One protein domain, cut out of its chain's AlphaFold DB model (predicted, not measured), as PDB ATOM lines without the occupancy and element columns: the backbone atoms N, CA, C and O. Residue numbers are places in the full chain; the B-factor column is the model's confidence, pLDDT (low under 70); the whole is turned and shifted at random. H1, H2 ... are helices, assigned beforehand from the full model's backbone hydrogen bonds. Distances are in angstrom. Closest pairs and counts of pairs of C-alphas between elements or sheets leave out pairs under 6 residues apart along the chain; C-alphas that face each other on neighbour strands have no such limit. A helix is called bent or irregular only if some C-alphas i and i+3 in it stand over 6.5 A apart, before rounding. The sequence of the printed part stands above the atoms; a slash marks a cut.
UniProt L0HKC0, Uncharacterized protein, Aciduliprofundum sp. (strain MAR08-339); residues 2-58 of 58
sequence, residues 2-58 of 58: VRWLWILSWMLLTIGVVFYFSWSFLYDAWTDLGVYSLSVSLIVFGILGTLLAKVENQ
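What this domain is: This is residues 2 to 58 of the 58 residues of an uncharacterized protein of Aciduliprofundum sp. (strain MAR08-339) (UniProt L0HKC0). Two long helices, H1 and H2, lie side by side and run opposite ways, making a straight helical hairpin shaped like a rod. The tight turn of residues 28 to 32 joins them at one end of the rod, and the first and last printed residues come back near each other at the other end. The printed part has 57 residues, with two named helices in the order H1, H2 and no named strand, and its class is all helix. The whole is loose, with a radius of gyration of the C-alphas of 13.0 A and spans of 43 by 15 by 10 A.

How they stand to each other: The longest helix is H1, residues 2 to 27. It touches H2, residues 33 to 56, with 46 pairs of C-alphas within 8 A. The closest C-alphas of the two are those of Ser 9 and Gly 46, 4.0 A apart. Their centres are 8.8 A apart. Their lines stand at a shallow tilt of 20 degrees, and they run opposite ways. H1 and H2 form a helical hairpin, two helices that follow each other in the chain and touch. In both H1 and H2 every O i to N i+4 pair is within hydrogen-bond range.

Where its parts are: H1 has 26 residues and measures 37.2 A from its first to its last C-alpha. It begins at C-alpha 2, at (32.473, -8.798, -9.806), and ends at C-alpha 27, at (12.014, -19.472, -38.974). H2 has 24 residues and measures 33.9 A from C-alpha 33 to C-alpha 56, the latter at (33.883, -14.111, -5.898). Neither helix is bent.

The domain as a whole: The two C-alphas farthest apart are those of Tyr 27 and Gln 58, 43.2 A. The C-alphas of Val 2 and Gln 58, the first and last printed residues, are 10.7 A apart. The printed part has no cut, and the link from H1 to H2, 5 residues, is tight. The mean pLDDT of the printed part is 95.6, and one residue, Gln 58, the chain's last, is under 70.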
ATOM      1  N   VAL A   2      33.653  -7.916  -9.868       79.38
ATOM      2  CA  VAL A   2      32.473  -8.798  -9.806       79.38
ATOM      3  C   VAL A   2      31.164  -8.222 -10.361       79.38
ATOM      4  O   VAL A   2      30.426  -8.911 -11.059       79.38
ATOM      5  N   ARG A   3      30.877  -6.934 -10.118       86.25
ATOM      6  CA  ARG A   3      29.637  -6.294 -10.602       86.25
ATOM      7  C   ARG A   3      29.513  -6.317 -12.129       86.25
ATOM      8  O   ARG A   3      28.413  -6.453 -12.647       86.25
ATOM      9  N   TRP A   4      30.632  -6.198 -12.845       90.25
ATOM     10  CA  TRP A   4      30.636  -6.217 -14.309       90.25
ATOM     11  C   TRP A   4      30.449  -7.631 -14.861       90.25
ATOM     12  O   TRP A   4      29.648  -7.833 -15.768       90.25
ATOM     13  N   LEU A   5      31.122  -8.614 -14.254       93.50
ATOM     14  CA  LEU A   5      30.942 -10.036 -14.556       93.50
ATOM     15  C   LEU A   5      29.489 -10.469 -14.359       93.50
ATOM     16  O   LEU A   5      28.933 -11.145 -15.219       93.50
ATOM     17  N   TRP A   6      28.850 -10.028 -13.275       93.75
ATOM     18  CA  TRP A   6      27.445 -10.326 -13.010       93.75
ATOM     19  C   TRP A   6      26.529  -9.769 -14.108       93.75
ATOM     20  O   TRP A   6      25.731 -10.513 -14.671       93.75
ATOM     21  N   ILE A   7      26.695  -8.494 -14.481       96.06
ATOM     22  CA  ILE A   7      25.909  -7.862 -15.557       96.06
ATOM     23  C   ILE A   7      26.116  -8.595 -16.891       96.06
ATOM     24  O   ILE A   7      25.137  -8.964 -17.536       96.06
ATOM     25  N   LEU A   8      27.366  -8.861 -17.282       96.75
ATOM     26  CA  LEU A   8      27.682  -9.595 -18.513       96.75
ATOM     27  C   LEU A   8      27.063 -10.995 -18.531       96.75
ATOM     28  O   LEU A   8      26.537 -11.423 -19.555       96.75
ATOM     29  N   SER A   9      27.084 -11.694 -17.400       96.88
ATOM     30  CA  SER A   9      26.536 -13.047 -17.283       96.88
ATOM     31  C   SER A   9      25.023 -13.071 -17.503       96.88
ATOM     32  O   SER A   9      24.514 -13.900 -18.258       96.88
ATOM     33  N   TRP A  10      24.308 -12.107 -16.918       96.88
ATOM     34  CA  TRP A  10      22.873 -11.936 -17.146       96.88
ATOM     35  C   TRP A  10      22.550 -11.498 -18.574       96.88
ATOM     36  O   TRP A  10      21.561 -11.963 -19.143       96.88
ATOM     37  N   MET A  11      23.385 -10.657 -19.188       97.94
ATOM     38  CA  MET A  11      23.238 -10.303 -20.602       97.94
ATOM     39  C   MET A  11      23.388 -11.532 -21.503       97.94
ATOM     40  O   MET A  11      22.547 -11.753 -22.365       97.94
ATOM     41  N   LEU A  12      24.402 -12.373 -21.286       98.12
ATOM     42  CA  LEU A  12      24.602 -13.596 -22.071       98.12
ATOM     43  C   LEU A  12      23.426 -14.571 -21.926       98.12
ATOM     44  O   LEU A  12      22.923 -15.077 -22.928       98.12
ATOM     45  N   LEU A  13      22.943 -14.775 -20.695       97.75
ATOM     46  CA  LEU A  13      21.763 -15.597 -20.415       97.75
ATOM     47  C   LEU A  13      20.527 -15.095 -21.165       97.75
ATOM     48  O   LEU A  13      19.867 -15.854 -21.871       97.75
ATOM     49  N   THR A  14      20.218 -13.808 -21.012       98.12
ATOM     50  CA  THR A  14      19.023 -13.206 -21.616       98.12
ATOM     51  C   THR A  14      19.108 -13.204 -23.137       98.12
ATOM     52  O   THR A  14      18.145 -13.606 -23.784       98.12
ATOM     53  N   ILE A  15      20.257 -12.846 -23.716       98.25
ATOM     54  CA  ILE A  15      20.462 -12.875 -25.168       98.25
ATOM     55  C   ILE A  15      20.331 -14.302 -25.702       98.25
ATOM     56  O   ILE A  15      19.639 -14.496 -26.693       98.25
ATOM     57  N   GLY A  16      20.932 -15.303 -25.050       98.12
ATOM     58  CA  GLY A  16      20.845 -16.697 -25.493       98.12
ATOM     59  C   GLY A  16      19.412 -17.228 -25.515       98.12
ATOM     60  O   GLY A  16      18.994 -17.839 -26.496       98.12
ATOM     61  N   VAL A  17      18.632 -16.937 -24.470       98.25
ATOM     62  CA  VAL A  17      17.219 -17.339 -24.389       98.25
ATOM     63  C   VAL A  17      16.368 -16.585 -25.413       98.25
ATOM     64  O   VAL A  17      15.619 -17.205 -26.166       98.25
ATOM     65  N   VAL A  18      16.486 -15.255 -25.472       98.56
ATOM     66  CA  VAL A  18      15.694 -14.423 -26.393       98.56
ATOM     67  C   VAL A  18      16.009 -14.764 -27.844       98.56
ATOM     68  O   VAL A  18      15.082 -14.858 -28.648       98.56
ATOM     69  N   PHE A  19      17.281 -14.984 -28.181       98.19
ATOM     70  CA  PHE A  19      17.693 -15.406 -29.514       98.19
ATOM     71  C   PHE A  19      17.048 -16.739 -29.900       98.19
ATOM     72  O   PHE A  19      16.418 -16.790 -30.954       98.19
ATOM     73  N   TYR A  20      17.136 -17.769 -29.044       98.38
ATOM     74  CA  TYR A  20      16.556 -19.086 -29.328       98.38
ATOM     75  C   TYR A  20      15.074 -18.970 -29.684       98.38
ATOM     76  O   TYR A  20      14.664 -19.338 -30.781       98.38
ATOM     77  N   PHE A  21      14.280 -18.369 -28.794       98.38
ATOM     78  CA  PHE A  21      12.843 -18.246 -29.018       98.38
ATOM     79  C   PHE A  21      12.523 -17.370 -30.226       98.38
ATOM     80  O   PHE A  21      11.733 -17.778 -31.071       98.38
ATOM     81  N   SER A  22      13.142 -16.193 -30.348       98.19
ATOM     82  CA  SER A  22      12.848 -15.280 -31.463       98.19
ATOM     83  C   SER A  22      13.159 -15.928 -32.811       98.19
ATOM     84  O   SER A  22      12.362 -15.828 -33.740       98.19
ATOM     85  N   TRP A  23      14.293 -16.627 -32.913       98.19
ATOM     86  CA  TRP A  23      14.707 -17.283 -34.147       98.19
ATOM     87  C   TRP A  23      13.835 -18.496 -34.470       98.19
ATOM     88  O   TRP A  23      13.369 -18.634 -35.600       98.19
ATOM     89  N   SER A  24      13.557 -19.347 -33.480       97.81
ATOM     90  CA  SER A  24      12.703 -20.518 -33.673       97.81
ATOM     91  C   SER A  24      11.262 -20.131 -34.021       97.81
ATOM     92  O   SER A  24      10.665 -20.790 -34.863       97.81
ATOM     93  N   PHE A  25      10.721 -19.032 -33.481       98.31
ATOM     94  CA  PHE A  25       9.401 -18.527 -33.881       98.31
ATOM     95  C   PHE A  25       9.374 -17.959 -35.305       98.31
ATOM     96  O   PHE A  25       8.403 -18.179 -36.023       98.31
ATOM     97  N   LEU A  26      10.405 -17.213 -35.716       98.25
ATOM     98  CA  LEU A  26      10.440 -16.567 -37.035       98.25
ATOM     99  C   LEU A  26      10.693 -17.553 -38.181       98.25
ATOM    100  O   LEU A  26      10.181 -17.351 -39.281       98.25
ATOM    101  N   TYR A  27      11.495 -18.586 -37.930       97.69
ATOM    102  CA  TYR A  27      12.014 -19.472 -38.974       97.69
ATOM    103  C   TYR A  27      11.642 -20.947 -38.780       97.69
ATOM    104  O   TYR A  27      12.189 -21.796 -39.477       97.69
ATOM    105  N   ASP A  28      10.757 -21.263 -37.827       97.38
ATOM    106  CA  ASP A  28      10.393 -22.636 -37.426       97.38
ATOM    107  C   ASP A  28      11.613 -23.517 -37.073       97.38
ATOM    108  O   ASP A  28      11.633 -24.739 -37.205       97.38
ATOM    109  N   ALA A  29      12.685 -22.875 -36.606       96.56
ATOM    110  CA  ALA A  29      13.995 -23.477 -36.384       96.56
ATOM    111  C   ALA A  29      14.136 -24.042 -34.960       96.56
ATOM    112  O   ALA A  29      15.100 -23.749 -34.252       96.56
ATOM    113  N   TRP A  30      13.149 -24.807 -34.492       96.25
ATOM    114  CA  TRP A  30      13.131 -25.328 -33.119       96.25
ATOM    115  C   TRP A  30      14.242 -26.331 -32.852       96.25
ATOM    116  O   TRP A  30      14.798 -26.324 -31.762       96.25
ATOM    117  N   THR A  31      14.571 -27.167 -33.838       96.31
ATOM    118  CA  THR A  31      15.561 -28.251 -33.734       96.31
ATOM    119  C   THR A  31      16.833 -27.985 -34.537       96.31
ATOM    120  O   THR A  31      17.596 -28.913 -34.811       96.31
ATOM    121  N   ASP A  32      17.049 -26.742 -34.960       98.06
ATOM    122  CA  ASP A  32      18.210 -26.383 -35.763       98.06
ATOM    123  C   ASP A  32      19.498 -26.427 -34.925       98.06
ATOM    124  O   ASP A  32      19.615 -25.788 -33.874       98.06
ATOM    125  N   LEU A  33      20.489 -27.185 -35.403       97.31
ATOM    126  CA  LEU A  33      21.759 -27.375 -34.698       97.31
ATOM    127  C   LEU A  33      22.569 -26.077 -34.596       97.31
ATOM    128  O   LEU A  33      23.259 -25.867 -33.598       97.31
ATOM    129  N   GLY A  34      22.478 -25.199 -35.598       97.12
ATOM    130  CA  GLY A  34      23.125 -23.891 -35.594       97.12
ATOM    131  C   GLY A  34      22.550 -22.996 -34.500       97.12
ATOM    132  O   GLY A  34      23.298 -22.501 -33.652       97.12
ATOM    133  N   VAL A  35      21.222 -22.866 -34.453       97.75
ATOM    134  CA  VAL A  35      20.510 -22.087 -33.426       97.75
ATOM    135  C   VAL A  35      20.816 -22.628 -32.030       97.75
ATOM    136  O   VAL A  35      21.134 -21.848 -31.125       97.75
ATOM    137  N   TYR A  36      20.801 -23.951 -31.846       97.44
ATOM    138  CA  TYR A  36      21.176 -24.572 -30.577       97.44
ATOM    139  C   TYR A  36      22.622 -24.290 -30.183       97.44
ATOM    140  O   TYR A  36      22.861 -23.893 -29.045       97.44
ATOM    141  N   SER A  37      23.583 -24.454 -31.096       97.50
ATOM    142  CA  SER A  37      25.002 -24.257 -30.782       97.50
ATOM    143  C   SER A  37      25.286 -22.854 -30.237       97.50
ATOM    144  O   SER A  37      25.993 -22.712 -29.235       97.50
ATOM    145  N   LEU A  38      24.669 -21.825 -30.825       97.25
ATOM    146  CA  LEU A  38      24.824 -20.446 -30.381       97.25
ATOM    147  C   LEU A  38      24.082 -20.202 -29.061       97.25
ATOM    148  O   LEU A  38      24.673 -19.698 -28.105       97.25
ATOM    149  N   SER A  39      22.816 -20.620 -28.974       97.88
ATOM    150  CA  SER A  39      21.970 -20.407 -27.789       97.88
ATOM    151  C   SER A  39      22.540 -21.087 -26.546       97.88
ATOM    152  O   SER A  39      22.689 -20.453 -25.502       97.88
ATOM    153  N   VAL A  40      22.909 -22.367 -26.658       97.88
ATOM    154  CA  VAL A  40      23.468 -23.159 -25.553       97.88
ATOM    155  C   VAL A  40      24.791 -22.568 -25.090       97.88
ATOM    156  O   VAL A  40      24.992 -22.431 -23.887       97.88
ATOM    157  N   SER A  41      25.665 -22.156 -26.012       98.19
ATOM    158  CA  SER A  41      26.936 -21.522 -25.647       98.19
ATOM    159  C   SER A  41      26.707 -20.262 -24.808       98.19
ATOM    160  O   SER A  41      27.270 -20.137 -23.720       98.19
ATOM    161  N   LEU A  42      25.829 -19.358 -25.258       98.38
ATOM    162  CA  LEU A  42      25.508 -18.124 -24.531       98.38
ATOM    163  C   LEU A  42      24.890 -18.403 -23.155       98.38
ATOM    164  O   LEU A  42      25.303 -17.806 -22.160       98.38
ATOM    165  N   ILE A  43      23.942 -19.339 -23.088       98.38
ATOM    166  CA  ILE A  43      23.271 -19.713 -21.841       98.38
ATOM    167  C   ILE A  43      24.272 -20.318 -20.853       98.38
ATOM    168  O   ILE A  43      24.313 -19.898 -19.700       98.38
ATOM    169  N   VAL A  44      25.117 -21.256 -21.290       98.31
ATOM    170  CA  VAL A  44      26.119 -21.904 -20.432       98.31
ATOM    171  C   VAL A  44      27.124 -20.888 -19.898       98.31
ATOM    172  O   VAL A  44      27.361 -20.857 -18.690       98.31
ATOM    173  N   PHE A  45      27.672 -20.015 -20.749       97.75
ATOM    174  CA  PHE A  45      28.588 -18.968 -20.286       97.75
ATOM    175  C   PHE A  45      27.910 -17.986 -19.332       97.75
ATOM    176  O   PHE A  45      28.521 -17.588 -18.340       97.75
ATOM    177  N   GLY A  46      26.646 -17.637 -19.570       97.69
ATOM    178  CA  GLY A  46      25.888 -16.804 -18.647       97.69
ATOM    179  C   GLY A  46      25.643 -17.486 -17.293       97.69
ATOM    180  O   GLY A  46      25.855 -16.866 -16.253       97.69
ATOM    181  N   ILE A  47      25.298 -18.778 -17.253       98.06
ATOM    182  CA  ILE A  47      25.153 -19.532 -15.991       98.06
ATOM    183  C   ILE A  47      26.486 -19.589 -15.242       98.06
ATOM    184  O   ILE A  47      26.554 -19.209 -14.070       98.06
ATOM    185  N   LEU A  48      27.553 -20.033 -15.912       97.62
ATOM    186  CA  LEU A  48      28.874 -20.188 -15.302       97.62
ATOM    187  C   LEU A  48      29.431 -18.851 -14.808       97.62
ATOM    188  O   LEU A  48      29.948 -18.781 -13.695       97.62
ATOM    189  N   GLY A  49      29.272 -17.780 -15.586       96.25
ATOM    190  CA  GLY A  49      29.680 -16.440 -15.176       96.25
ATOM    191  C   GLY A  49      28.901 -15.941 -13.955       96.25
ATOM    192  O   GLY A  49      29.490 -15.351 -13.048       96.25
ATOM    193  N   THR A  50      27.601 -16.246 -13.865       95.94
ATOM    194  CA  THR A  50      26.778 -15.872 -12.703       95.94
ATOM    195  C   THR A  50      27.216 -16.628 -11.447       95.94
ATOM    196  O   THR A  50      27.294 -16.040 -10.367       95.94
ATOM    197  N   LEU A  51      27.539 -17.919 -11.582       96.12
ATOM    198  CA  LEU A  51      28.079 -18.735 -10.491       96.12
ATOM    199  C   LEU A  51      29.445 -18.222 -10.033       96.12
ATOM    200  O   LEU A  51      29.655 -18.051  -8.835       96.12
ATOM    201  N   LEU A  52      30.343 -17.915 -10.971       95.56
ATOM    202  CA  LEU A  52      31.661 -17.368 -10.662       95.56
ATOM    203  C   LEU A  52      31.549 -16.024  -9.931       95.56
ATOM    204  O   LEU A  52      32.160 -15.844  -8.883       95.56
ATOM    205  N   ALA A  53      30.697 -15.121 -10.422       94.62
ATOM    206  CA  ALA A  53      30.440 -13.835  -9.778       94.62
ATOM    207  C   ALA A  53      29.811 -13.987  -8.381       94.62
ATOM    208  O   ALA A  53      29.986 -13.126  -7.523       94.62
ATOM    209  N   LYS A  54      29.060 -15.064  -8.130       92.94
ATOM    210  CA  LYS A  54      28.530 -15.360  -6.795       92.94
ATOM    211  C   LYS A  54      29.635 -15.824  -5.846       92.94
ATOM    212  O   LYS A  54      29.675 -15.345  -4.720       92.94
ATOM    213  N   VAL A  55      30.516 -16.715  -6.304       94.25
ATOM    214  CA  VAL A  55      31.640 -17.232  -5.506       94.25
ATOM    215  C   VAL A  55      32.644 -16.127  -5.178       94.25
ATOM    216  O   VAL A  55      33.102 -16.060  -4.050       94.25
ATOM    217  N   GLU A  56      32.949 -15.231  -6.120       89.31
ATOM    218  CA  GLU A  56      33.883 -14.111  -5.898       89.31
ATOM    219  C   GLU A  56      33.338 -13.051  -4.916       89.31
ATOM    220  O   GLU A  56      34.109 -12.297  -4.331       89.31
ATOM    221  N   ASN A  57      32.013 -12.965  -4.743       81.38
ATOM    222  CA  ASN A  57      31.371 -12.032  -3.806       81.38
ATOM    223  C   ASN A  57      31.209 -12.589  -2.375       81.38
ATOM    224  O   ASN A  57      30.698 -11.864  -1.520       81.38
ATOM    225  N   GLN A  58      31.561 -13.856  -2.127       68.31
ATOM    226  CA  GLN A  58      31.579 -14.463  -0.787       68.31
ATOM    227  C   GLN A  58      32.949 -14.304  -0.133       68.31
ATOM    228  O   GLN A  58      32.957 -14.113   1.102       68.31
TER     229      GLN A  58